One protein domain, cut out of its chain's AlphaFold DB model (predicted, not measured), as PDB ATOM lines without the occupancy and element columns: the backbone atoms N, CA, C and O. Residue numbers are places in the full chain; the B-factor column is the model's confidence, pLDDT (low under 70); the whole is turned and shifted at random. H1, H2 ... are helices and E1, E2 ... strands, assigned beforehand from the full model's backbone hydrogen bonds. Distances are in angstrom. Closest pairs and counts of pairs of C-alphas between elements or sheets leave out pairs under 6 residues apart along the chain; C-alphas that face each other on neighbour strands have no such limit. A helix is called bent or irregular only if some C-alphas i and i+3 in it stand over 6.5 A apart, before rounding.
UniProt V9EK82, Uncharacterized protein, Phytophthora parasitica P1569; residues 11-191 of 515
ATOM      1  N   GLU A  11     -24.291  -6.778 -28.540       40.94
ATOM      2  CA  GLU A  11     -24.923  -8.032 -28.988       40.94
ATOM      3  C   GLU A  11     -24.758  -9.177 -27.974       40.94
ATOM      4  O   GLU A  11     -25.574 -10.088 -27.921       40.94
ATOM      5  N   GLY A  12     -23.729  -9.129 -27.115       39.19
ATOM      6  CA  GLY A  12     -23.436 -10.207 -26.164       39.19
ATOM      7  C   GLY A  12     -24.471 -10.391 -25.049       39.19
ATOM      8  O   GLY A  12     -24.651 -11.514 -24.596       39.19
ATOM      9  N   ALA A  13     -25.153  -9.321 -24.628       35.62
ATOM     10  CA  ALA A  13     -26.139  -9.374 -23.543       35.62
ATOM     11  C   ALA A  13     -27.527  -9.838 -24.023       35.62
ATOM     12  O   ALA A  13     -28.242 -10.501 -23.284       35.62
ATOM     13  N   VAL A  14     -27.885  -9.552 -25.281       44.22
ATOM     14  CA  VAL A  14     -29.169  -9.967 -25.884       44.22
ATOM     15  C   VAL A  14     -29.217 -11.485 -26.098       44.22
ATOM     16  O   VAL A  14     -30.262 -12.113 -25.954       44.22
ATOM     17  N   VAL A  15     -28.061 -12.094 -26.377       44.22
ATOM     18  CA  VAL A  15     -27.936 -13.537 -26.609       44.22
ATOM     19  C   VAL A  15     -28.223 -14.349 -25.337       44.22
ATOM     20  O   VAL A  15     -28.858 -15.395 -25.429       44.22
ATOM     21  N   GLU A  16     -27.815 -13.895 -24.146       41.19
ATOM     22  CA  GLU A  16     -28.011 -14.668 -22.904       41.19
ATOM     23  C   GLU A  16     -29.487 -14.799 -22.489       41.19
ATOM     24  O   GLU A  16     -29.898 -15.905 -22.110       41.19
ATOM     25  N   ASP A  17     -30.281 -13.731 -22.649       40.31
ATOM     26  CA  ASP A  17     -31.701 -13.672 -22.261       40.31
ATOM     27  C   ASP A  17     -32.628 -14.402 -23.254       40.31
ATOM     28  O   ASP A  17     -33.518 -15.144 -22.833       40.31
ATOM     29  N   ALA A  18     -32.375 -14.303 -24.566       45.97
ATOM     30  CA  ALA A  18     -33.140 -15.022 -25.597       45.97
ATOM     31  C   ALA A  18     -32.970 -16.554 -25.511       45.97
ATOM     32  O   ALA A  18     -33.851 -17.338 -25.868       45.97
ATOM     33  N   LEU A  19     -31.832 -17.012 -24.978       47.41
ATOM     34  CA  LEU A  19     -31.469 -18.426 -24.884       47.41
ATOM     35  C   LEU A  19     -32.087 -19.160 -23.678       47.41
ATOM     36  O   LEU A  19     -31.687 -20.295 -23.404       47.41
ATOM     37  N   HIS A  20     -32.974 -18.535 -22.898       44.91
ATOM     38  CA  HIS A  20     -33.601 -19.153 -21.720       44.91
ATOM     39  C   HIS A  20     -34.861 -19.991 -22.026       44.91
ATOM     40  O   HIS A  20     -35.356 -20.665 -21.124       44.91
ATOM     41  N   ALA A  21     -35.351 -20.016 -23.272       42.09
ATOM     42  CA  ALA A  21     -36.709 -20.483 -23.585       42.09
ATOM     43  C   ALA A  21     -36.854 -21.850 -24.294       42.09
ATOM     44  O   ALA A  21     -37.975 -22.228 -24.629       42.09
ATOM     45  N   PHE A  22     -35.792 -22.619 -24.557       52.84
ATOM     46  CA  PHE A  22     -35.911 -23.706 -25.545       52.84
ATOM     47  C   PHE A  22     -36.116 -25.115 -24.964       52.84
ATOM     48  O   PHE A  22     -35.200 -25.770 -24.467       52.84
ATOM     49  N   SER A  23     -37.376 -25.551 -25.070       54.72
ATOM     50  CA  SER A  23     -37.946 -26.865 -24.756       54.72
ATOM     51  C   SER A  23     -37.823 -27.851 -25.945       54.72
ATOM     52  O   SER A  23     -37.713 -27.409 -27.092       54.72
ATOM     53  N   PRO A  24     -37.902 -29.183 -25.727       57.88
ATOM     54  CA  PRO A  24     -38.097 -30.199 -26.775       57.88
ATOM     55  C   PRO A  24     -39.188 -29.875 -27.817       57.88
ATOM     56  O   PRO A  24     -39.121 -30.346 -28.952       57.88
ATOM     57  N   GLU A  25     -40.168 -29.039 -27.471       59.69
ATOM     58  CA  GLU A  25     -41.212 -28.552 -28.383       59.69
ATOM     59  C   GLU A  25     -40.648 -27.715 -29.545       59.69
ATOM     60  O   GLU A  25     -41.120 -27.829 -30.677       59.69
ATOM     61  N   ALA A  26     -39.579 -26.944 -29.320       60.56
ATOM     62  CA  ALA A  26     -38.923 -26.179 -30.380       60.56
ATOM     63  C   ALA A  26     -38.233 -27.086 -31.410       60.56
ATOM     64  O   ALA A  26     -38.185 -26.767 -32.594       60.56
ATOM     65  N   MET A  27     -37.768 -28.263 -30.990       62.28
ATOM     66  CA  MET A  27     -37.175 -29.261 -31.883       62.28
ATOM     67  C   MET A  27     -38.219 -29.970 -32.752       62.28
ATOM     68  O   MET A  27     -37.960 -30.277 -33.919       62.28
ATOM     69  N   GLN A  28     -39.416 -30.202 -32.209       67.44
ATOM     70  CA  GLN A  28     -40.563 -30.678 -32.984       67.44
ATOM     71  C   GLN A  28     -40.982 -29.630 -34.028       67.44
ATOM     72  O   GLN A  28     -41.291 -29.981 -35.169       67.44
ATOM     73  N   LEU A  29     -40.924 -28.346 -33.656       68.38
ATOM     74  CA  LEU A  29     -41.209 -27.227 -34.546       68.38
ATOM     75  C   LEU A  29     -40.224 -27.179 -35.723       68.38
ATOM     76  O   LEU A  29     -40.672 -27.166 -36.862       68.38
ATOM     77  N   VAL A  30     -38.908 -27.272 -35.483       68.75
ATOM     78  CA  VAL A  30     -37.880 -27.303 -36.549       68.75
ATOM     79  C   VAL A  30     -38.186 -28.382 -37.594       68.75
ATOM     80  O   VAL A  30     -38.176 -28.105 -38.792       68.75
ATOM     81  N   ARG A  31     -38.523 -29.605 -37.164       70.50
ATOM     82  CA  ARG A  31     -38.854 -30.700 -38.095       70.50
ATOM     83  C   ARG A  31     -40.147 -30.444 -38.861       70.50
ATOM     84  O   ARG A  31     -40.182 -30.686 -40.060       70.50
ATOM     85  N   SER A  32     -41.191 -29.962 -38.188       75.75
ATOM     86  CA  SER A  32     -42.469 -29.617 -38.827       75.75
ATOM     87  C   SER A  32     -42.280 -28.548 -39.907       75.75
ATOM     88  O   SER A  32     -42.768 -28.676 -41.029       75.75
ATOM     89  N   ILE A  33     -41.467 -27.539 -39.595       76.50
ATOM     90  CA  ILE A  33     -41.117 -26.455 -40.503       76.50
ATOM     91  C   ILE A  33     -40.414 -26.970 -41.760       76.50
ATOM     92  O   ILE A  33     -40.741 -26.541 -42.866       76.50
ATOM     93  N   MET A  34     -39.478 -27.912 -41.612       76.25
ATOM     94  CA  MET A  34     -38.771 -28.489 -42.757       76.25
ATOM     95  C   MET A  34     -39.713 -29.126 -43.783       76.25
ATOM     96  O   MET A  34     -39.467 -29.014 -44.981       76.25
ATOM     97  N   PHE A  35     -40.789 -29.776 -43.330       81.94
ATOM     98  CA  PHE A  35     -41.781 -30.376 -44.225       81.94
ATOM     99  C   PHE A  35     -42.695 -29.342 -44.885       81.94
ATOM    100  O   PHE A  35     -43.185 -29.599 -45.978       81.94
ATOM    101  N   ALA A  36     -42.896 -28.177 -44.263       84.06
ATOM    102  CA  ALA A  36     -43.752 -27.112 -44.785       84.06
ATOM    103  C   ALA A  36     -43.037 -26.152 -45.760       84.06
ATOM    104  O   ALA A  36     -43.691 -25.401 -46.485       84.06
ATOM    105  N   LEU A  37     -41.698 -26.156 -45.792       84.62
ATOM    106  CA  LEU A  37     -40.890 -25.284 -46.657       84.62
ATOM    107  C   LEU A  37     -41.149 -25.457 -48.171       84.62
ATOM    108  O   LEU A  37     -41.168 -24.443 -48.872       84.62
ATOM    109  N   PRO A  38     -41.346 -26.674 -48.716       88.44
ATOM    110  CA  PRO A  38     -41.686 -26.845 -50.130       88.44
ATOM    111  C   PRO A  38     -43.008 -26.173 -50.514       88.44
ATOM    112  O   PRO A  38     -43.060 -25.481 -51.530       88.44
ATOM    113  N   ASP A  39     -44.041 -26.311 -49.679       89.75
ATOM    114  CA  ASP A  39     -45.351 -25.690 -49.911       89.75
ATOM    115  C   ASP A  39     -45.254 -24.164 -49.813       89.75
ATOM    116  O   ASP A  39     -45.786 -23.438 -50.652       89.75
ATOM    117  N   PHE A  40     -44.478 -23.660 -48.848       91.81
ATOM    118  CA  PHE A  40     -44.168 -22.234 -48.748       91.81
ATOM    119  C   PHE A  40     -43.480 -21.693 -50.011       91.81
ATOM    120  O   PHE A  40     -43.826 -20.614 -50.492       91.81
ATOM    121  N   ASN A  41     -42.535 -22.444 -50.583       93.12
ATOM    122  CA  ASN A  41     -41.898 -22.072 -51.845       93.12
ATOM    123  C   ASN A  41     -42.888 -22.064 -53.011       93.12
ATOM    124  O   ASN A  41     -42.805 -21.169 -53.851       93.12
ATOM    125  N   ALA A  42     -43.808 -23.029 -53.072       92.19
ATOM    126  CA  ALA A  42     -44.841 -23.072 -54.102       92.19
ATOM    127  C   ALA A  42     -45.736 -21.822 -54.044       92.19
ATOM    128  O   ALA A  42     -45.887 -21.145 -55.057       92.19
ATOM    129  N   GLU A  43     -46.213 -21.439 -52.855       92.88
ATOM    130  CA  GLU A  43     -47.001 -20.212 -52.656       92.88
ATOM    131  C   GLU A  43     -46.236 -18.946 -53.088       92.88
ATOM    132  O   GLU A  43     -46.790 -18.037 -53.710       92.88
ATOM    133  N   LEU A  44     -44.936 -18.860 -52.780       93.31
ATOM    134  CA  LEU A  44     -44.117 -17.718 -53.195       93.31
ATOM    135  C   LEU A  44     -43.859 -17.691 -54.707       93.31
ATOM    136  O   LEU A  44     -43.698 -16.608 -55.275       93.31
ATOM    137  N   LEU A  45     -43.809 -18.852 -55.363       94.00
ATOM    138  CA  LEU A  45     -43.640 -18.967 -56.812       94.00
ATOM    139  C   LEU A  45     -44.889 -18.575 -57.598       94.00
ATOM    140  O   LEU A  45     -44.781 -18.389 -58.803       94.00
ATOM    141  N   GLU A  46     -46.047 -18.407 -56.967       91.88
ATOM    142  CA  GLU A  46     -47.235 -17.845 -57.623       91.88
ATOM    143  C   GLU A  46     -47.177 -16.314 -57.694       91.88
ATOM    144  O   GLU A  46     -47.838 -15.685 -58.523       91.88
ATOM    145  N   GLN A  47     -46.335 -15.683 -56.873       90.75
ATOM    146  CA  GLN A  47     -46.240 -14.230 -56.823       90.75
ATOM    147  C   GLN A  47     -45.525 -13.663 -58.064       90.75
ATOM    148  O   GLN A  47     -44.615 -14.290 -58.627       90.75
ATOM    149  N   PRO A  48     -45.887 -12.445 -58.507       87.12
ATOM    150  CA  PRO A  48     -45.284 -11.828 -59.690       87.12
ATOM    151  C   PRO A  48     -43.868 -11.290 -59.436       87.12
ATOM    152  O   PRO A  48     -43.141 -11.015 -60.384       87.12
ATOM    153  N   ARG A  49     -43.463 -11.126 -58.171       92.69
ATOM    154  CA  ARG A  49     -42.206 -10.477 -57.779       92.69
ATOM    155  C   ARG A  49     -41.282 -11.443 -57.039       92.69
ATOM    156  O   ARG A  49     -41.733 -12.148 -56.141       92.69
ATOM    157  N   GLU A  50     -39.989 -11.401 -57.375       91.44
ATOM    158  CA  GLU A  50     -38.945 -12.129 -56.641       91.44
ATOM    159  C   GLU A  50     -38.815 -11.542 -55.234       91.44
ATOM    160  O   GLU A  50     -38.664 -10.327 -55.050       91.44
ATOM    161  N   VAL A  51     -38.871 -12.416 -54.238       92.56
ATOM    162  CA  VAL A  51     -38.700 -12.059 -52.833       92.56
ATOM    163  C   VAL A  51     -37.212 -12.106 -52.477       92.56
ATOM    164  O   VAL A  51     -36.504 -13.057 -52.810       92.56
ATOM    165  N   SER A  52     -36.712 -11.074 -51.791       88.81
ATOM    166  CA  SER A  52     -35.317 -11.045 -51.320       88.81
ATOM    167  C   SER A  52     -35.074 -12.077 -50.212       88.81
ATOM    168  O   SER A  52     -36.008 -12.447 -49.509       88.81
ATOM    169  N   TYR A  53     -33.827 -12.500 -49.977       84.31
ATOM    170  CA  TYR A  53     -33.525 -13.450 -48.892       84.31
ATOM    171  C   TYR A  53     -33.987 -12.953 -47.512       84.31
ATOM    172  O   TYR A  53     -34.541 -13.715 -46.720       84.31
ATOM    173  N   GLN A  54     -33.796 -11.658 -47.232       82.62
ATOM    174  CA  GLN A  54     -34.239 -11.020 -45.990       82.62
ATOM    175  C   GLN A  54     -35.757 -11.145 -45.820       82.62
ATOM    176  O   GLN A  54     -36.241 -11.540 -44.764       82.62
ATOM    177  N   GLU A  55     -36.497 -10.833 -46.881       88.19
ATOM    178  CA  GLU A  55     -37.954 -10.870 -46.888       88.19
ATOM    179  C   GLU A  55     -38.494 -12.304 -46.855       88.19
ATOM    180  O   GLU A  55     -39.454 -12.573 -46.141       88.19
ATOM    181  N   TYR A  56     -37.847 -13.236 -47.559       89.12
ATOM    182  CA  TYR A  56     -38.163 -14.663 -47.529       89.12
ATOM    183  C   TYR A  56     -38.085 -15.189 -46.098       89.12
ATOM    184  O   TYR A  56     -39.029 -15.800 -45.600       89.12
ATOM    185  N   PHE A  57     -36.982 -14.879 -45.413       83.12
ATOM    186  CA  PHE A  57     -36.755 -15.296 -44.038       83.12
ATOM    187  C   PHE A  57     -37.761 -14.663 -43.066       83.12
ATOM    188  O   PHE A  57     -38.303 -15.353 -42.209       83.12
ATOM    189  N   MET A  58     -38.067 -13.373 -43.230       84.12
ATOM    190  CA  MET A  58     -39.062 -12.683 -42.405       84.12
ATOM    191  C   MET A  58     -40.459 -13.288 -42.586       84.12
ATOM    192  O   MET A  58     -41.144 -13.568 -41.610       84.12
ATOM    193  N   ARG A  59     -40.876 -13.553 -43.830       88.81
ATOM    194  CA  ARG A  59     -42.164 -14.202 -44.121       88.81
ATOM    195  C   ARG A  59     -42.227 -15.617 -43.553       88.81
ATOM    196  O   ARG A  59     -43.253 -16.005 -43.004       88.81
ATOM    197  N   PHE A  60     -41.130 -16.363 -43.647       85.06
ATOM    198  CA  PHE A  60     -40.993 -17.679 -43.037       85.06
ATOM    199  C   PHE A  60     -41.144 -17.618 -41.510       85.06
ATOM    200  O   PHE A  60     -41.952 -18.359 -40.950       85.06
ATOM    201  N   GLN A  61     -40.439 -16.698 -40.844       80.44
ATOM    202  CA  GLN A  61     -40.542 -16.499 -39.399       80.44
ATOM    203  C   GLN A  61     -41.970 -16.117 -39.003       80.44
ATOM    204  O   GLN A  61     -42.555 -16.742 -38.124       80.44
ATOM    205  N   CYS A  62     -42.579 -15.163 -39.710       84.81
ATOM    206  CA  CYS A  62     -43.962 -14.765 -39.472       84.81
ATOM    207  C   CYS A  62     -44.975 -15.888 -39.727       84.81
ATOM    208  O   CYS A  62     -46.068 -15.822 -39.185       84.81
ATOM    209  N   LYS A  63     -44.679 -16.892 -40.555       86.44
ATOM    210  CA  LYS A  63     -45.629 -17.980 -40.837       86.44
ATOM    211  C   LYS A  63     -45.470 -19.153 -39.876       86.44
ATOM    212  O   LYS A  63     -46.470 -19.728 -39.459       86.44
ATOM    213  N   TYR A  64     -44.235 -19.497 -39.520       82.00
ATOM    214  CA  TYR A  64     -43.947 -20.749 -38.821       82.00
ATOM    215  C   TYR A  64     -43.246 -20.602 -37.465       82.00
ATOM    216  O   TYR A  64     -43.152 -21.580 -36.728       82.00
ATOM    217  N   ALA A  65     -42.756 -19.412 -37.120       73.31
ATOM    218  CA  ALA A  65     -41.984 -19.166 -35.903       73.31
ATOM    219  C   ALA A  65     -42.297 -17.783 -35.292       73.31
ATOM    220  O   ALA A  65     -41.383 -17.056 -34.907       73.31
ATOM    221  N   GLN A  66     -43.585 -17.412 -35.220       73.50
ATOM    222  CA  GLN A  66     -44.037 -16.091 -34.748       73.50
ATOM    223  C   GLN A  66     -43.572 -15.773 -33.322       73.50
ATOM    224  O   GLN A  66     -43.149 -14.653 -33.051       73.50
ATOM    225  N   ASP A  67     -43.608 -16.773 -32.441       70.31
ATOM    226  CA  ASP A  67     -43.313 -16.609 -31.015       70.31
ATOM    227  C   ASP A  67     -41.843 -16.893 -30.666       70.31
ATOM    228  O   ASP A  67     -41.472 -16.897 -29.492       70.31
ATOM    229  N   GLN A  68     -40.996 -17.173 -31.665       65.94
ATOM    230  CA  GLN A  68     -39.583 -17.464 -31.435       65.94
ATOM    231  C   GLN A  68     -38.708 -16.253 -31.751       65.94
ATOM    232  O   GLN A  68     -38.725 -15.713 -32.861       65.94
ATOM    233  N   ASP A  69     -37.887 -15.865 -30.775       61.81
ATOM    234  CA  ASP A  69     -36.810 -14.908 -30.992       61.81
ATOM    235  C   ASP A  69     -35.700 -15.569 -31.822       61.81
ATOM    236  O   ASP A  69     -34.941 -16.404 -31.332       61.81
ATOM    237  N   LEU A  70     -35.634 -15.200 -33.103       64.81
ATOM    238  CA  LEU A  70     -34.612 -15.649 -34.047       64.81
ATOM    239  C   LEU A  70     -33.470 -14.632 -34.204       64.81
ATOM    240  O   LEU A  70     -32.697 -14.749 -35.150       64.81
ATOM    241  N   SER A  71     -33.314 -13.651 -33.308       59.75
ATOM    242  CA  SER A  71     -32.224 -12.657 -33.381       59.75
ATOM    243  C   SER A  71     -30.828 -13.296 -33.415       59.75
ATOM    244  O   SER A  71     -29.929 -12.833 -34.115       59.75
ATOM    245  N   PHE A  72     -30.645 -14.438 -32.746       60.41
ATOM    246  CA  PHE A  72     -29.406 -15.220 -32.816       60.41
ATOM    247  C   PHE A  72     -29.157 -15.837 -34.209       60.41
ATOM    248  O   PHE A  72     -28.017 -16.177 -34.542       60.41
ATOM    249  N   MET A  73     -30.201 -15.997 -35.035       66.75
ATOM    250  CA  MET A  73     -30.077 -16.523 -36.392       66.75
ATOM    251  C   MET A  73     -29.401 -15.541 -37.329       66.75
ATOM    252  O   MET A  73     -28.799 -16.010 -38.282       66.75
ATOM    253  N   ASP A  74     -29.398 -14.232 -37.066       68.88
ATOM    254  CA  ASP A  74     -28.698 -13.271 -37.929       68.88
ATOM    255  C   ASP A  74     -27.188 -13.554 -37.988       68.88
ATOM    256  O   ASP A  74     -26.576 -13.502 -39.058       68.88
ATOM    257  N   PHE A  75     -26.590 -13.974 -36.868       70.06
ATOM    258  CA  PHE A  75     -25.198 -14.428 -36.835       70.06
ATOM    259  C   PHE A  75     -24.985 -15.675 -37.705       70.06
ATOM    260  O   PHE A  75     -24.087 -15.711 -38.548       70.06
ATOM    261  N   PHE A  76     -25.831 -16.695 -37.541       69.62
ATOM    262  CA  PHE A  76     -25.727 -17.930 -38.320       69.62
ATOM    263  C   PHE A  76     -26.072 -17.728 -39.797       69.62
ATOM    264  O   PHE A  76     -25.449 -18.348 -40.648       69.62
ATOM    265  N   LYS A  77     -26.994 -16.819 -40.111       69.75
ATOM    266  CA  LYS A  77     -27.405 -16.406 -41.455       69.75
ATOM    267  C   LYS A  77     -26.253 -15.740 -42.195       69.75
ATOM    268  O   LYS A  77     -25.981 -16.089 -43.340       69.75
ATOM    269  N   ASN A  78     -25.526 -14.852 -41.516       70.75
ATOM    270  CA  ASN A  78     -24.319 -14.235 -42.059       70.75
ATOM    271  C   ASN A  78     -23.216 -15.271 -42.312       70.75
ATOM    272  O   ASN A  78     -22.518 -15.187 -43.311       70.75
ATOM    273  N   ILE A  79     -23.079 -16.286 -41.459       70.56
ATOM    274  CA  ILE A  79     -22.055 -17.336 -41.616       70.56
ATOM    275  C   ILE A  79     -22.434 -18.375 -42.677       70.56
ATOM    276  O   ILE A  79     -21.557 -18.892 -43.370       70.56
ATOM    277  N   ALA A  80     -23.722 -18.697 -42.788       66.06
ATOM    278  CA  ALA A  80     -24.261 -19.678 -43.724       66.06
ATOM    279  C   ALA A  80     -24.359 -19.140 -45.160       66.06
ATOM    280  O   ALA A  80     -24.529 -19.928 -46.090       66.06
ATOM    281  N   HIS A  81     -24.229 -17.823 -45.360       67.50
ATOM    282  CA  HIS A  81     -24.208 -17.232 -46.693       67.50
ATOM    283  C   HIS A  81     -23.019 -17.770 -47.506       67.50
ATOM    284  O   HIS A  81     -21.878 -17.824 -47.037       67.50
ATOM    285  N   THR A  82     -23.284 -18.148 -48.756       60.62
ATOM    286  CA  THR A  82     -22.329 -18.821 -49.656       60.62
ATOM    287  C   THR A  82     -21.015 -18.057 -49.846       60.62
ATOM    288  O   THR A  82     -19.952 -18.677 -49.936       60.62
ATOM    289  N   ASP A  83     -21.056 -16.726 -49.806       65.19
ATOM    290  CA  ASP A  83     -19.880 -15.854 -49.944       65.19
ATOM    291  C   ASP A  83     -18.855 -16.016 -48.811       65.19
ATOM    292  O   ASP A  83     -17.655 -15.792 -49.009       65.19
ATOM    293  N   PHE A  84     -19.300 -16.449 -47.629       66.38
ATOM    294  CA  PHE A  84     -18.453 -16.588 -46.447       66.38
ATOM    295  C   PHE A  84     -17.931 -18.009 -46.228       66.38
ATOM    296  O   PHE A  84     -16.997 -18.195 -45.449       66.38
ATOM    297  N   VAL A  85     -18.430 -19.004 -46.973       65.31
ATOM    298  CA  VAL A  85     -18.056 -20.429 -46.833       65.31
ATOM    299  C   VAL A  85     -16.541 -20.654 -46.934       65.31
ATOM    300  O   VAL A  85     -15.990 -21.525 -46.258       65.31
ATOM    301  N   LYS A  86     -15.845 -19.855 -47.751       67.56
ATOM    302  CA  LYS A  86     -14.388 -19.948 -47.958       67.56
ATOM    303  C   LYS A  86     -13.571 -18.980 -47.091       67.56
ATOM    304  O   LYS A  86     -12.341 -19.043 -47.113       67.56
ATOM    305  N   GLN A  87     -14.224 -18.094 -46.345       78.44
ATOM    306  CA  GLN A  87     -13.578 -17.022 -45.590       78.44
ATOM    307  C   GLN A  87     -13.393 -17.403 -44.113       78.44
ATOM    308  O   GLN A  87     -14.149 -18.197 -43.557       78.44
ATOM    309  N   PHE A  88     -12.376 -16.835 -43.463       78.62
ATOM    310  CA  PHE A  88     -12.143 -16.991 -42.023       78.62
ATOM    311  C   PHE A  88     -12.866 -15.875 -41.272       78.62
ATOM    312  O   PHE A  88     -12.272 -14.847 -40.963       78.62
ATOM    313  N   VAL A  89     -14.167 -16.050 -41.043       80.38
ATOM    314  CA  VAL A  89     -15.036 -14.984 -40.513       80.38
ATOM    315  C   VAL A  89     -15.586 -15.252 -39.125       80.38
ATOM    316  O   VAL A  89     -16.164 -14.348 -38.535       80.38
ATOM    317  N   VAL A  90     -15.419 -16.464 -38.588       81.75
ATOM    318  CA  VAL A  90     -16.031 -16.836 -37.309       81.75
ATOM    319  C   VAL A  90     -14.999 -16.741 -36.185       81.75
ATOM    320  O   VAL A  90     -14.106 -17.587 -36.129       81.75
ATOM    321  N   PRO A  91     -15.087 -15.761 -35.268       85.06
ATOM    322  CA  PRO A  91     -14.162 -15.675 -34.145       85.06
ATOM    323  C   PRO A  91     -14.321 -16.882 -33.223       85.06
ATOM    324  O   PRO A  91     -15.444 -17.264 -32.885       85.06
ATOM    325  N   PHE A  92     -13.214 -17.479 -32.785       82.69
ATOM    326  CA  PHE A  92     -13.245 -18.623 -31.874       82.69
ATOM    327  C   PHE A  92     -13.975 -18.291 -30.562       82.69
ATOM    328  O   PHE A  92     -14.644 -19.140 -29.979       82.69
ATOM    329  N   GLU A  93     -13.925 -17.034 -30.124       81.56
ATOM    330  CA  GLU A  93     -14.628 -16.518 -28.948       81.56
ATOM    331  C   GLU A  93     -16.149 -16.712 -29.036       81.56
ATOM    332  O   GLU A  93     -16.816 -16.789 -28.006       81.56
ATOM    333  N   MET A  94     -16.715 -16.846 -30.241       78.50
ATOM    334  CA  MET A  94     -18.136 -17.159 -30.403       78.50
ATOM    335  C   MET A  94     -18.480 -18.552 -29.879       78.50
ATOM    336  O   MET A  94     -19.532 -18.727 -29.279       78.50
ATOM    337  N   LEU A  95     -17.581 -19.531 -29.998       78.50
ATOM    338  CA  LEU A  95     -17.770 -20.842 -29.370       78.50
ATOM    339  C   LEU A  95     -17.773 -20.728 -27.843       78.50
ATOM    340  O   LEU A  95     -18.513 -21.422 -27.153       78.50
ATOM    341  N   VAL A  96     -16.969 -19.821 -27.296       77.88
ATOM    342  CA  VAL A  96     -16.955 -19.563 -25.856       77.88
ATOM    343  C   VAL A  96     -18.277 -18.928 -25.413       77.88
ATOM    344  O   VAL A  96     -18.879 -19.393 -24.448       77.88
ATOM    345  N   LYS A  97     -18.777 -17.930 -26.155       75.38
ATOM    346  CA  LYS A  97     -20.075 -17.280 -25.891       75.38
ATOM    347  C   LYS A  97     -21.257 -18.242 -25.992       75.38
ATOM    348  O   LYS A  97     -22.151 -18.200 -25.160       75.38
ATOM    349  N   LEU A  98     -21.237 -19.147 -26.968       71.06
ATOM    350  CA  LEU A  98     -22.261 -20.184 -27.120       71.06
ATOM    351  C   LEU A  98     -22.144 -21.286 -26.046       71.06
ATOM    352  O   LEU A  98     -22.926 -22.234 -26.033       71.06
ATOM    353  N   GLY A  99     -21.157 -21.204 -25.145       70.06
ATOM    354  CA  GLY A  99     -20.878 -22.222 -24.132       70.06
ATOM    355  C   GLY A  99     -20.326 -23.522 -24.718       70.06
ATOM    356  O   GLY A  99     -20.141 -24.502 -24.007       70.06
ATOM    357  N   VAL A 100     -20.039 -23.546 -26.013       72.50
ATOM    358  CA  VAL A 100     -19.488 -24.688 -26.739       72.50
ATOM    359  C   VAL A 100     -18.092 -25.052 -26.213       72.50
ATOM    360  O   VAL A 100     -17.751 -26.230 -26.104       72.50
ATOM    361  N   VAL A 101     -17.305 -24.043 -25.832       73.56
ATOM    362  CA  VAL A 101     -15.985 -24.193 -25.202       73.56
ATOM    363  C   VAL A 101     -15.977 -23.477 -23.850       73.56
ATOM    364  O   VAL A 101     -16.489 -22.368 -23.725       73.56
ATOM    365  N   SER A 102     -15.378 -24.089 -22.824       67.44
ATOM    366  CA  SER A 102     -15.267 -23.469 -21.497       67.44
ATOM    367  C   SER A 102     -14.188 -22.379 -21.454       67.44
ATOM    368  O   SER A 102     -13.061 -22.595 -21.896       67.44
ATOM    369  N   THR A 103     -14.496 -21.245 -20.813       60.34
ATOM    370  CA  THR A 103     -13.540 -20.167 -20.487       60.34
ATOM    371  C   THR A 103     -12.448 -20.585 -19.499       60.34
ATOM    372  O   THR A 103     -11.425 -19.916 -19.406       60.34
ATOM    373  N   LYS A 104     -12.635 -21.683 -18.749       54.16
ATOM    374  CA  LYS A 104     -11.688 -22.124 -17.706       54.16
ATOM    375  C   LYS A 104     -10.405 -22.737 -18.268       54.16
ATOM    376  O   LYS A 104      -9.420 -22.873 -17.547       54.16
ATOM    377  N   THR A 105     -10.400 -23.123 -19.540       49.31
ATOM    378  CA  THR A 105      -9.224 -23.671 -20.211       49.31
ATOM    379  C   THR A 105      -8.579 -22.596 -21.075       49.31
ATOM    380  O   THR A 105      -9.069 -22.314 -22.164       49.31
ATOM    381  N   ASN A 106      -7.436 -22.066 -20.629       51.88
ATOM    382  CA  ASN A 106      -6.492 -21.216 -21.380       51.88
ATOM    383  C   ASN A 106      -5.890 -21.903 -22.629       51.88
ATOM    384  O   ASN A 106      -4.723 -21.721 -22.960       51.88
ATOM    385  N   LYS A 107      -6.636 -22.767 -23.317       67.81
ATOM    386  CA  LYS A 107      -6.099 -23.627 -24.364       67.81
ATOM    387  C   LYS A 107      -7.043 -23.730 -25.559       67.81
ATOM    388  O   LYS A 107      -7.401 -24.831 -25.966       67.81
ATOM    389  N   VAL A 108      -7.387 -22.590 -26.166       74.56
ATOM    390  CA  VAL A 108      -7.960 -22.542 -27.533       74.56
ATOM    391  C   VAL A 108      -7.165 -23.468 -28.462       74.56
ATOM    392  O   VAL A 108      -7.736 -24.295 -29.169       74.56
ATOM    393  N   LYS A 109      -5.833 -23.431 -28.333       74.19
ATOM    394  CA  LYS A 109      -4.899 -24.326 -29.018       74.19
ATOM    395  C   LYS A 109      -5.165 -25.816 -28.761       74.19
ATOM    396  O   LYS A 109      -5.217 -26.587 -29.706       74.19
ATOM    397  N   THR A 110      -5.427 -26.225 -27.520       77.88
ATOM    398  CA  THR A 110      -5.760 -27.629 -27.212       77.88
ATOM    399  C   THR A 110      -7.108 -28.041 -27.788       77.88
ATOM    400  O   THR A 110      -7.252 -29.186 -28.203       77.88
ATOM    401  N   VAL A 111      -8.092 -27.141 -27.869       78.94
ATOM    402  CA  VAL A 111      -9.370 -27.443 -28.539       78.94
ATOM    403  C   VAL A 111      -9.147 -27.661 -30.038       78.94
ATOM    404  O   VAL A 111      -9.617 -28.654 -30.590       78.94
ATOM    405  N   ILE A 112      -8.376 -26.783 -30.680       82.12
ATOM    406  CA  ILE A 112      -7.970 -26.910 -32.087       82.12
ATOM    407  C   ILE A 112      -7.253 -28.251 -32.334       82.12
ATOM    408  O   ILE A 112      -7.625 -28.980 -33.256       82.12
ATOM    409  N   GLU A 113      -6.289 -28.608 -31.480       80.75
ATOM    410  CA  GLU A 113      -5.533 -29.870 -31.542       80.75
ATOM    411  C   GLU A 113      -6.442 -31.095 -31.344       80.75
ATOM    412  O   GLU A 113      -6.381 -32.045 -32.123       80.75
ATOM    413  N   THR A 114      -7.337 -31.054 -30.349       82.06
ATOM    414  CA  THR A 114      -8.266 -32.156 -30.019       82.06
ATOM    415  C   THR A 114      -9.257 -32.428 -31.150       82.06
ATOM    416  O   THR A 114      -9.671 -33.566 -31.360       82.06
ATOM    417  N   HIS A 115      -9.644 -31.394 -31.899       81.69
ATOM    418  CA  HIS A 115     -10.574 -31.522 -33.020       81.69
ATOM    419  C   HIS A 115      -9.891 -31.678 -34.383       81.69
ATOM    420  O   HIS A 115     -10.595 -31.742 -35.396       81.69
ATOM    421  N   HIS A 116      -8.558 -31.801 -34.405       85.62
ATOM    422  CA  HIS A 116      -7.743 -31.967 -35.609       85.62
ATOM    423  C   HIS A 116      -7.988 -30.872 -36.658       85.62
ATOM    424  O   HIS A 116      -8.107 -31.160 -37.849       85.62
ATOM    425  N   LEU A 117      -8.112 -29.617 -36.217       88.00
ATOM    426  CA  LEU A 117      -8.260 -28.484 -37.130       88.00
ATOM    427  C   LEU A 117      -6.896 -28.075 -37.693       88.00
ATOM    428  O   LEU A 117      -5.915 -27.985 -36.956       88.00
ATOM    429  N   VAL A 118      -6.847 -27.794 -38.993       89.12
ATOM    430  CA  VAL A 118      -5.606 -27.450 -39.707       89.12
ATOM    431  C   VAL A 118      -5.525 -25.944 -39.961       89.12
ATOM    432  O   VAL A 118      -6.464 -25.342 -40.486       89.12
ATOM    433  N   GLU A 119      -4.399 -25.319 -39.615       89.12
ATOM    434  CA  GLU A 119      -4.172 -23.890 -39.868       89.12
ATOM    435  C   GLU A 119      -4.083 -23.595 -41.377       89.12
ATOM    436  O   GLU A 119      -3.570 -24.398 -42.154       89.12
ATOM    437  N   GLY A 120      -4.650 -22.473 -41.824       84.75
ATOM    438  CA  GLY A 120      -4.767 -22.104 -43.240       84.75
ATOM    439  C   GLY A 120      -5.859 -22.859 -44.013       84.75
ATOM    440  O   GLY A 120      -6.245 -22.439 -45.108       84.75
ATOM    441  N   VAL A 121      -6.420 -23.930 -43.441       85.75
ATOM    442  CA  VAL A 121      -7.530 -24.699 -44.030       85.75
ATOM    443  C   VAL A 121      -8.818 -24.498 -43.238       85.75
ATOM    444  O   VAL A 121      -9.853 -24.164 -43.810       85.75
ATOM    445  N   ASP A 122      -8.752 -24.664 -41.925       85.94
ATOM    446  CA  ASP A 122      -9.902 -24.656 -41.025       85.94
ATOM    447  C   ASP A 122      -9.958 -23.394 -40.171       85.94
ATOM    448  O   ASP A 122     -11.041 -22.901 -39.855       85.94
ATOM    449  N   TYR A 123      -8.790 -22.853 -39.830       91.00
ATOM    450  CA  TYR A 123      -8.658 -21.627 -39.058       91.00
ATOM    451  C   TYR A 123      -7.405 -20.832 -39.444       91.00
ATOM    452  O   TYR A 123      -6.506 -21.369 -40.088       91.00
ATOM    453  N   ILE A 124      -7.341 -19.571 -39.026       89.81
ATOM    454  CA  ILE A 124      -6.126 -18.745 -39.032       89.81
ATOM    455  C   ILE A 124      -5.886 -18.157 -37.647       89.81
ATOM    456  O   ILE A 124      -6.841 -17.857 -36.922       89.81
ATOM    457  N   SER A 125      -4.618 -17.984 -37.292       88.31
ATOM    458  CA  SER A 125      -4.203 -17.219 -36.122       88.31
ATOM    459  C   SER A 125      -3.854 -15.782 -36.530       88.31
ATOM    460  O   SER A 125      -3.251 -15.537 -37.573       88.31
ATOM    461  N   ILE A 126      -4.291 -14.809 -35.732       85.50
ATOM    462  CA  ILE A 126      -4.025 -13.382 -35.926       85.50
ATOM    463  C   ILE A 126      -3.408 -12.854 -34.637       85.50
ATOM    464  O   ILE A 126      -4.047 -12.885 -33.581       85.50
ATOM    465  N   GLU A 127      -2.174 -12.357 -34.715       81.50
ATOM    466  CA  GLU A 127      -1.557 -11.633 -33.602       81.50
ATOM    467  C   GLU A 127      -2.364 -10.365 -33.304       81.50
ATOM    468  O   GLU A 127      -2.621  -9.543 -34.182       81.50
ATOM    469  N   THR A 128      -2.761 -10.194 -32.050       75.25
ATOM    470  CA  THR A 128      -3.386  -8.966 -31.566       75.25
ATOM    471  C   THR A 128      -2.345  -8.018 -30.995       75.25
ATOM    472  O   THR A 128      -1.394  -8.441 -30.343       75.25
ATOM    473  N   GLU A 129      -2.572  -6.719 -31.170       68.25
ATOM    474  CA  GLU A 129      -1.728  -5.662 -30.590       68.25
ATOM    475  C   GLU A 129      -1.837  -5.578 -29.058       68.25
ATOM    476  O   GLU A 129      -1.045  -4.898 -28.409       68.25
ATOM    477  N   VAL A 130      -2.805  -6.284 -28.463       62.72
ATOM    478  CA  VAL A 130      -2.971  -6.359 -27.013       62.72
ATOM    479  C   VAL A 130      -1.887  -7.271 -26.450       62.72
ATOM    480  O   VAL A 130      -1.942  -8.493 -26.595       62.72
ATOM    481  N   VAL A 131      -0.887  -6.658 -25.826       60.72
ATOM    482  CA  VAL A 131       0.159  -7.358 -25.081       60.72
ATOM    483  C   VAL A 131      -0.394  -7.711 -23.708       60.72
ATOM    484  O   VAL A 131      -0.880  -6.838 -22.986       60.72
ATOM    485  N   ASP A 132      -0.339  -8.992 -23.353       60.78
ATOM    486  CA  ASP A 132      -0.683  -9.439 -22.010       60.78
ATOM    487  C   ASP A 132       0.335  -8.845 -21.027       60.78
ATOM    488  O   ASP A 132       1.536  -9.126 -21.088       60.78
ATOM    489  N   SER A 133      -0.147  -7.986 -20.131       56.84
ATOM    490  CA  SER A 133       0.661  -7.236 -19.168       56.84
ATOM    491  C   SER A 133       1.414  -8.131 -18.179       56.84
ATOM    492  O   SER A 133       2.337  -7.657 -17.521       56.84
ATOM    493  N   SER A 134       1.059  -9.417 -18.093       60.78
ATOM    494  CA  SER A 134       1.711 -10.398 -17.223       60.78
ATOM    495  C   SER A 134       2.856 -11.177 -17.886       60.78
ATOM    496  O   SER A 134       3.798 -11.573 -17.201       60.78
ATOM    497  N   THR A 135       2.806 -11.397 -19.203       62.12
ATOM    498  CA  THR A 135       3.759 -12.266 -19.923       62.12
ATOM    499  C   THR A 135       4.549 -11.545 -21.012       62.12
ATOM    500  O   THR A 135       5.508 -12.109 -21.537       62.12
ATOM    501  N   GLY A 136       4.172 -10.313 -21.371       63.50
ATOM    502  CA  GLY A 136       4.810  -9.555 -22.450       63.50
ATOM    503  C   GLY A 136       4.574 -10.149 -23.843       63.50
ATOM    504  O   GLY A 136       5.155  -9.674 -24.818       63.50
ATOM    505  N   GLN A 137       3.733 -11.179 -23.958       63.62
ATOM    506  CA  GLN A 137       3.380 -11.795 -25.231       63.62
ATOM    507  C   GLN A 137       2.188 -11.072 -25.854       63.62
ATOM    508  O   GLN A 137       1.233 -10.693 -25.171       63.62
ATOM    509  N   LYS A 138       2.237 -10.895 -27.175       68.75
ATOM    510  CA  LYS A 138       1.075 -10.460 -27.948       68.75
ATOM    511  C   LYS A 138      -0.013 -11.528 -27.854       68.75
ATOM    512  O   LYS A 138       0.271 -12.714 -28.023       68.75
ATOM    513  N   GLY A 139      -1.254 -11.118 -27.608       71.19
ATOM    514  CA  GLY A 139      -2.390 -12.034 -27.663       71.19
ATOM    515  C   GLY A 139      -2.565 -12.611 -29.071       71.19
ATOM    516  O   GLY A 139      -2.166 -11.990 -30.054       71.19
ATOM    517  N   VAL A 140      -3.189 -13.782 -29.187       78.88
ATOM    518  CA  VAL A 140      -3.521 -14.407 -30.476       78.88
ATOM    519  C   VAL A 140      -5.029 -14.615 -30.541       78.88
ATOM    520  O   VAL A 140      -5.602 -15.239 -29.647       78.88
ATOM    521  N   ARG A 141      -5.669 -14.114 -31.600       82.81
ATOM    522  CA  ARG A 141      -7.066 -14.418 -31.940       82.81
ATOM    523  C   ARG A 141      -7.123 -15.477 -33.020       82.81
ATOM    524  O   ARG A 141      -6.305 -15.481 -33.934       82.81
ATOM    525  N   TYR A 142      -8.119 -16.348 -32.937       86.62
ATOM    526  CA  TYR A 142      -8.317 -17.420 -33.905       86.62
ATOM    527  C   TYR A 142      -9.609 -17.166 -34.674       86.62
ATOM    528  O   TYR A 142     -10.668 -17.008 -34.066       86.62
ATOM    529  N   LEU A 143      -9.528 -17.136 -36.004       87.56
ATOM    530  CA  LEU A 143     -10.698 -17.064 -36.878       87.56
ATOM    531  C   LEU A 143     -10.898 -18.407 -37.571       87.56
ATOM    532  O   LEU A 143      -9.981 -18.945 -38.183       87.56
ATOM    533  N   LEU A 144     -12.108 -18.939 -37.490       87.56
ATOM    534  CA  LEU A 144     -12.520 -20.208 -38.075       87.56
ATOM    535  C   LEU A 144     -13.218 -19.967 -39.418       87.56
ATOM    536  O   LEU A 144     -13.925 -18.970 -39.603       87.56
ATOM    537  N   ARG A 145     -13.087 -20.925 -40.338       87.25
ATOM    538  CA  ARG A 145     -14.025 -21.041 -41.463       87.25
ATOM    539  C   ARG A 145     -15.380 -21.570 -40.981       87.25
ATOM    540  O   ARG A 145     -15.406 -22.369 -40.037       87.25
ATOM    541  N   PRO A 146     -16.491 -21.252 -41.674       84.44
ATOM    542  CA  PRO A 146     -17.815 -21.788 -41.353       84.44
ATOM    543  C   PRO A 146     -17.848 -23.317 -41.223       84.44
ATOM    544  O   PRO A 146     -18.441 -23.849 -40.289       84.44
ATOM    545  N   GLY A 147     -17.135 -24.041 -42.095       82.88
ATOM    546  CA  GLY A 147     -17.059 -25.506 -42.034       82.88
ATOM    547  C   GLY A 147     -16.354 -26.042 -40.781       82.88
ATOM    548  O   GLY A 147     -16.784 -27.044 -40.209       82.88
ATOM    549  N   ALA A 148     -15.299 -25.370 -40.312       86.38
ATOM    550  CA  ALA A 148     -14.611 -25.740 -39.076       86.38
ATOM    551  C   ALA A 148     -15.490 -25.460 -37.853       86.38
ATOM    552  O   ALA A 148     -15.634 -26.318 -36.985       86.38
ATOM    553  N   PHE A 149     -16.149 -24.300 -37.841       85.56
ATOM    554  CA  PHE A 149     -17.126 -23.930 -36.824       85.56
ATOM    555  C   PHE A 149     -18.287 -24.939 -36.746       85.56
ATOM    556  O   PHE A 149     -18.578 -25.450 -35.667       85.56
ATOM    557  N   LYS A 150     -18.865 -25.337 -37.888       83.50
ATOM    558  CA  LYS A 150     -19.895 -26.386 -37.981       83.50
ATOM    559  C   LYS A 150     -19.417 -27.726 -37.419       83.50
ATOM    560  O   LYS A 150     -20.119 -28.356 -36.633       83.50
ATOM    561  N   ARG A 151     -18.209 -28.172 -37.790       82.94
ATOM    562  CA  ARG A 151     -17.640 -29.434 -37.276       82.94
ATOM    563  C   ARG A 151     -17.433 -29.401 -35.771       82.94
ATOM    564  O   ARG A 151     -17.612 -30.434 -35.131       82.94
ATOM    565  N   LEU A 152     -17.052 -28.252 -35.218       83.12
ATOM    566  CA  LEU A 152     -16.975 -28.079 -33.775       83.12
ATOM    567  C   LEU A 152     -18.372 -28.212 -33.173       83.12
ATOM    568  O   LEU A 152     -18.549 -29.113 -32.361       83.12
ATOM    569  N   LEU A 153     -19.358 -27.436 -33.651       80.19
ATOM    570  CA  LEU A 153     -20.764 -27.496 -33.211       80.19
ATOM    571  C   LEU A 153     -21.334 -28.927 -33.182       80.19
ATOM    572  O   LEU A 153     -21.948 -29.328 -32.199       80.19
ATOM    573  N   MET A 154     -21.066 -29.725 -34.215       77.69
ATOM    574  CA  MET A 154     -21.547 -31.110 -34.322       77.69
ATOM    575  C   MET A 154     -20.864 -32.106 -33.378       77.69
ATOM    576  O   MET A 154     -21.400 -33.182 -33.120       77.69
ATOM    577  N   ARG A 155     -19.642 -31.816 -32.919       76.31
ATOM    578  CA  ARG A 155     -18.817 -32.760 -32.143       76.31
ATOM    579  C   ARG A 155     -18.869 -32.510 -30.640       76.31
ATOM    580  O   ARG A 155     -18.277 -33.284 -29.884       76.31
ATOM    581  N   ILE A 156     -19.534 -31.448 -30.197       71.75
ATOM    582  CA  ILE A 156     -19.573 -31.093 -28.780       71.75
ATOM    583  C   ILE A 156     -20.508 -32.012 -28.024       71.75
ATOM    584  O   ILE A 156     -21.606 -32.344 -28.462       71.75
ATOM    585  N   ARG A 157     -20.052 -32.390 -26.836       68.69
ATOM    586  CA  ARG A 157     -20.843 -33.098 -25.842       68.69
ATOM    587  C   ARG A 157     -21.089 -32.158 -24.675       68.69
ATOM    588  O   ARG A 157     -20.199 -31.396 -24.302       68.69
ATOM    589  N   LYS A 158     -22.271 -32.251 -24.074       70.75
ATOM    590  CA  LYS A 158     -22.584 -31.548 -22.830       70.75
ATOM    591  C   LYS A 158     -21.588 -31.944 -21.734       70.75
ATOM    592  O   LYS A 158     -21.438 -33.130 -21.429       70.75
ATOM    593  N   TYR A 159     -20.934 -30.962 -21.118       70.75
ATOM    594  CA  TYR A 159     -20.037 -31.202 -19.985       70.75
ATOM    595  C   TYR A 159     -20.792 -31.190 -18.647       70.75
ATOM    596  O   TYR A 159     -21.841 -30.558 -18.490       70.75
ATOM    597  N   LYS A 160     -20.247 -31.883 -17.639       64.56
ATOM    598  CA  LYS A 160     -20.822 -31.928 -16.285       64.56
ATOM    599  C   LYS A 160     -20.784 -30.526 -15.657       64.56
ATOM    600  O   LYS A 160     -19.708 -29.961 -15.487       64.56
ATOM    601  N   GLY A 161     -21.953 -29.984 -15.305       65.31
ATOM    602  CA  GLY A 161     -22.102 -28.635 -14.733       65.31
ATOM    603  C   GLY A 161     -22.408 -27.527 -15.749       65.31
ATOM    604  O   GLY A 161     -22.477 -26.362 -15.373       65.31
ATOM    605  N   GLN A 162     -22.606 -27.873 -17.023       66.81
ATOM    606  CA  GLN A 162     -23.028 -26.928 -18.049       66.81
ATOM    607  C   GLN A 162     -24.552 -26.741 -18.028       66.81
ATOM    608  O   GLN A 162     -25.301 -27.718 -18.103       66.81
ATOM    609  N   ALA A 163     -25.002 -25.486 -17.933       65.38
ATOM    610  CA  ALA A 163     -26.423 -25.149 -17.824       65.38
ATOM    611  C   ALA A 163     -27.219 -25.496 -19.096       65.38
ATOM    612  O   ALA A 163     -28.334 -26.003 -18.999       65.38
ATOM    613  N   LYS A 164     -26.634 -25.269 -20.279       66.06
ATOM    614  CA  LYS A 164     -27.287 -25.450 -21.587       66.06
ATOM    615  C   LYS A 164     -26.635 -26.590 -22.368       66.06
ATOM    616  O   LYS A 164     -25.431 -26.807 -22.241       66.06
ATOM    617  N   ASP A 165     -27.430 -27.329 -23.137       72.56
ATOM    618  CA  ASP A 165     -26.915 -28.347 -24.052       72.56
ATOM    619  C   ASP A 165     -26.478 -27.687 -25.373       72.56
ATOM    620  O   ASP A 165     -27.318 -27.090 -26.048       72.56
ATOM    621  N   PRO A 166     -25.190 -27.757 -25.758       71.69
ATOM    622  CA  PRO A 166     -24.710 -27.165 -27.005       71.69
ATOM    623  C   PRO A 166     -25.287 -27.797 -28.276       71.69
ATOM    624  O   PRO A 166     -25.186 -27.187 -29.339       71.69
ATOM    625  N   SER A 167     -25.877 -28.997 -28.180       72.50
ATOM    626  CA  SER A 167     -26.503 -29.696 -29.314       72.50
ATOM    627  C   SER A 167     -27.571 -28.845 -30.013       72.50
ATOM    628  O   SER A 167     -27.633 -28.828 -31.239       72.50
ATOM    629  N   VAL A 168     -28.299 -28.024 -29.251       73.31
ATOM    630  CA  VAL A 168     -29.361 -27.138 -29.749       73.31
ATOM    631  C   VAL A 168     -28.836 -26.141 -30.799       73.31
ATOM    632  O   VAL A 168     -29.508 -25.858 -31.789       73.31
ATOM    633  N   TYR A 169     -27.599 -25.647 -30.659       74.25
ATOM    634  CA  TYR A 169     -26.999 -24.742 -31.653       74.25
ATOM    635  C   TYR A 169     -26.675 -25.436 -32.976       74.25
ATOM    636  O   TYR A 169     -26.680 -24.793 -34.025       74.25
ATOM    637  N   CYS A 170     -26.385 -26.739 -32.938       75.56
ATOM    638  CA  CYS A 170     -26.187 -27.525 -34.148       75.56
ATOM    639  C   CYS A 170     -27.495 -27.622 -34.940       75.56
ATOM    640  O   CYS A 170     -27.490 -27.411 -36.151       75.56
ATOM    641  N   ASP A 171     -28.610 -27.875 -34.258       74.69
ATOM    642  CA  ASP A 171     -29.926 -27.977 -34.891       74.69
ATOM    643  C   ASP A 171     -30.366 -26.647 -35.514       74.69
ATOM    644  O   ASP A 171     -30.868 -26.620 -36.638       74.69
ATOM    645  N   TYR A 172     -30.083 -25.523 -34.852       74.25
ATOM    646  CA  TYR A 172     -30.318 -24.202 -35.433       74.25
ATOM    647  C   TYR A 172     -29.470 -23.924 -36.664       74.25
ATOM    648  O   TYR A 172     -29.975 -23.391 -37.651       74.25
ATOM    649  N   PHE A 173     -28.186 -24.280 -36.617       76.81
ATOM    650  CA  PHE A 173     -27.314 -24.116 -37.770       76.81
ATOM    651  C   PHE A 173     -27.830 -24.924 -38.968       76.81
ATOM    652  O   PHE A 173     -27.863 -24.416 -40.086       76.81
ATOM    653  N   ILE A 174     -28.303 -26.151 -38.719       77.88
ATOM    654  CA  ILE A 174     -28.928 -27.009 -39.733       77.88
ATOM    655  C   ILE A 174     -30.205 -26.365 -40.289       77.88
ATOM    656  O   ILE A 174     -30.367 -26.320 -41.509       77.88
ATOM    657  N   LEU A 175     -31.084 -25.828 -39.435       78.38
ATOM    658  CA  LEU A 175     -32.299 -25.141 -39.882       78.38
ATOM    659  C   LEU A 175     -31.965 -23.937 -40.774       78.38
ATOM    660  O   LEU A 175     -32.543 -23.795 -41.848       78.38
ATOM    661  N   VAL A 176     -31.016 -23.086 -40.372       79.56
ATOM    662  CA  VAL A 176     -30.614 -21.908 -41.160       79.56
ATOM    663  C   VAL A 176     -30.051 -22.316 -42.520       79.56
ATOM    664  O   VAL A 176     -30.433 -21.733 -43.534       79.56
ATOM    665  N   GLU A 177     -29.184 -23.331 -42.568       79.69
ATOM    666  CA  GLU A 177     -28.660 -23.857 -43.834       79.69
ATOM    667  C   GLU A 177     -29.776 -24.382 -44.742       79.69
ATOM    668  O   GLU A 177     -29.745 -24.148 -45.949       79.69
ATOM    669  N   GLN A 178     -30.775 -25.061 -44.182       81.44
ATOM    670  CA  GLN A 178     -31.904 -25.578 -44.951       81.44
ATOM    671  C   GLN A 178     -32.811 -24.467 -45.462       81.44
ATOM    672  O   GLN A 178     -33.158 -24.472 -46.637       81.44
ATOM    673  N   VAL A 179     -33.155 -23.484 -44.627       82.94
ATOM    674  CA  VAL A 179     -33.929 -22.307 -45.049       82.94
ATOM    675  C   VAL A 179     -33.174 -21.540 -46.135       82.94
ATOM    676  O   VAL A 179     -33.772 -21.108 -47.119       82.94
ATOM    677  N   HIS A 180     -31.849 -21.416 -46.012       84.00
ATOM    678  CA  HIS A 180     -31.014 -20.832 -47.059       84.00
ATOM    679  C   HIS A 180     -31.047 -21.662 -48.350       84.00
ATOM    680  O   HIS A 180     -31.245 -21.107 -49.428       84.00
ATOM    681  N   HIS A 181     -30.908 -22.985 -48.260       84.88
ATOM    682  CA  HIS A 181     -30.972 -23.868 -49.423       84.88
ATOM    683  C   HIS A 181     -32.336 -23.802 -50.124       84.88
ATOM    684  O   HIS A 181     -32.394 -23.690 -51.347       84.88
ATOM    685  N   MET A 182     -33.425 -23.782 -49.355       87.50
ATOM    686  CA  MET A 182     -34.786 -23.641 -49.872       87.50
ATOM    687  C   MET A 182     -35.023 -22.275 -50.511       87.50
ATOM    688  O   MET A 182     -35.699 -22.196 -51.535       87.50
ATOM    689  N   TYR A 183     -34.429 -21.210 -49.971       89.44
ATOM    690  CA  TYR A 183     -34.431 -19.909 -50.630       89.44
ATOM    691  C   TYR A 183     -33.689 -19.941 -51.972       89.44
ATOM    692  O   TYR A 183     -34.187 -19.395 -52.952       89.44
ATOM    693  N   LEU A 184     -32.515 -20.577 -52.038       88.94
ATOM    694  CA  LEU A 184     -31.761 -20.692 -53.289       88.94
ATOM    695  C   LEU A 184     -32.537 -21.490 -54.346       88.94
ATOM    696  O   LEU A 184     -32.564 -21.081 -55.507       88.94
ATOM    697  N   ASP A 185     -33.202 -22.578 -53.948       90.19
ATOM    698  CA  ASP A 185     -34.100 -23.342 -54.824       90.19
ATOM    699  C   ASP A 185     -35.272 -22.473 -55.313       90.19
ATOM    700  O   ASP A 185     -35.513 -22.384 -56.517       90.19
ATOM    701  N   TYR A 186     -35.938 -21.742 -54.410       93.75
ATOM    702  CA  TYR A 186     -36.984 -20.774 -54.765       93.75
ATOM    703  C   TYR A 186     -36.487 -19.731 -55.774       93.75
ATOM    704  O   TYR A 186     -37.096 -19.561 -56.829       93.75
ATOM    705  N   ALA A 187     -35.372 -19.056 -55.485       92.00
ATOM    706  CA  ALA A 187     -34.829 -18.000 -56.335       92.00
ATOM    707  C   ALA A 187     -34.435 -18.544 -57.716       92.00
ATOM    708  O   ALA A 187     -34.693 -17.907 -58.739       92.00
ATOM    709  N   SER A 188     -33.865 -19.751 -57.764       92.88
ATOM    710  CA  SER A 188     -33.550 -20.438 -59.016       92.88
ATOM    711  C   SER A 188     -34.808 -20.737 -59.833       92.88
ATOM    712  O   SER A 188     -34.859 -20.418 -61.020       92.88
ATOM    713  N   ARG A 189     -35.848 -21.305 -59.209       93.81
ATOM    714  CA  ARG A 189     -37.124 -21.612 -59.877       93.81
ATOM    715  C   ARG A 189     -37.858 -20.358 -60.339       93.81
ATOM    716  O   ARG A 189     -38.400 -20.343 -61.439       93.81
ATOM    717  N   PHE A 190     -37.836 -19.294 -59.538       95.31
ATOM    718  CA  PHE A 190     -38.437 -18.014 -59.903       95.31
ATOM    719  C   PHE A 190     -37.780 -17.442 -61.164       95.31
ATOM    720  O   PHE A 190     -38.474 -17.034 -62.096       95.31
ATOM    721  N   ARG A 191     -36.442 -17.458 -61.219       93.31
ATOM    722  CA  ARG A 191     -35.681 -17.006 -62.393       93.31
ATOM    723  C   ARG A 191     -35.938 -17.878 -63.614       93.31
ATOM    724  O   ARG A 191     -36.047 -17.336 -64.704       93.31
TER     725      ARG A 191
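What this domain is: This is residues 11 to 191 of the 515 residues of an uncharacterized protein of Phytophthora parasitica P1569 (UniProt V9EK82). An elongated domain has a helical lobe at one end and a two-stranded hairpin, E1 and E2, at the other, with H5 and H6 near E2; the long helix H8 is the spine of the helical lobe, with both arms of the bent helix H2 packed on it, H3 crossing it steeply, and H4 packed across it near the middle of the domain. H7 follows the hairpin, and H8 folds back on it, linking the two ends. The printed part has 181 residues, with eight named helices and two named strands in the order H1 H2 H3 H4 H5 H6 E1 E2 H7 H8; the sheet, E1 - E2, is antiparallel, and the class is mostly helix. It is only just compact, close to loose, with a radius of gyration of the C-alphas of 18.7 A and spans of 63 by 36 by 28 A.

Where its parts are: Find C-alpha 123 at (-8.658, -21.627, -39.058); from there E1 runs 21.8 A to residue 131. E2, residues 138 to 144, runs 19.6 A. H7 is residues 146 to 155; H8, residues 167 to 191, runs 36.6 A to C-alpha 191 at (-35.681, -17.006, -62.393). Look back to H1, residues 11 to 18, beginning at C-alpha 11 (-24.923, -8.032, -28.988). H2, residues 24 to 45, was assigned by its hydrogen bonds as one helix but is bent: C-alphas 35 and 38 are 6.9 A apart, and its arms H2a, residues 24 to 35, and H2b, residues 38 to 45, stand at a steep tilt of 54 degrees. H3 is residues 53 to 64, H4 73 to 80, H5 93 to 97 and H6 108 to 114.

How they stand to each other: In the E1 and E2 hairpin, look for N 124 and O 143, 2.8 A, and N 139 and O 130, 2.9 A. Residues 90 to 91 pair antiparallel with residues 143 to 144 of E2; H5 and H6 are each near E2. H7 and H8 form a helical hairpin and touch, C-alphas of Leu 153 and Cys 170 closest at 5.5 A. H8 is the hub, touching four helices. It touches H4 at Ala 80 and Glu 177, closest C-alphas 6.1 A, and H2b at Asn 41 and Tyr 186, 5.9 A. H2a touches H8 at a shallow tilt of 19 degrees, the same way, closest C-alphas Val 30 and Leu 175, 6.9 A. H3 only just touches H8, with 3 pairs of C-alphas within 8 A, Tyr 53 and Tyr 183 closest at 6.7 A. H1 is close to but not clearly touching H5, closest C-alphas Gly 12 and Lys 97, 7.8 A. Every O i to N i+4 pair is within hydrogen-bond range in H2a, H2b, H3, H4, H5, H6, H7 and H8; H1 has 1 of 4, and 0 of 5 O i to N i+3 pairs.

The domain as a whole: The C-alphas farthest apart, Glu 46 and Ser 134, are 63.9 A apart. The printed part has no cut; the links H4 to H5 and H7 to H8 are long. Mean pLDDT of the printed part is 75.0, with 58 residues under 70, among them 11 to 30 and 129 to 138.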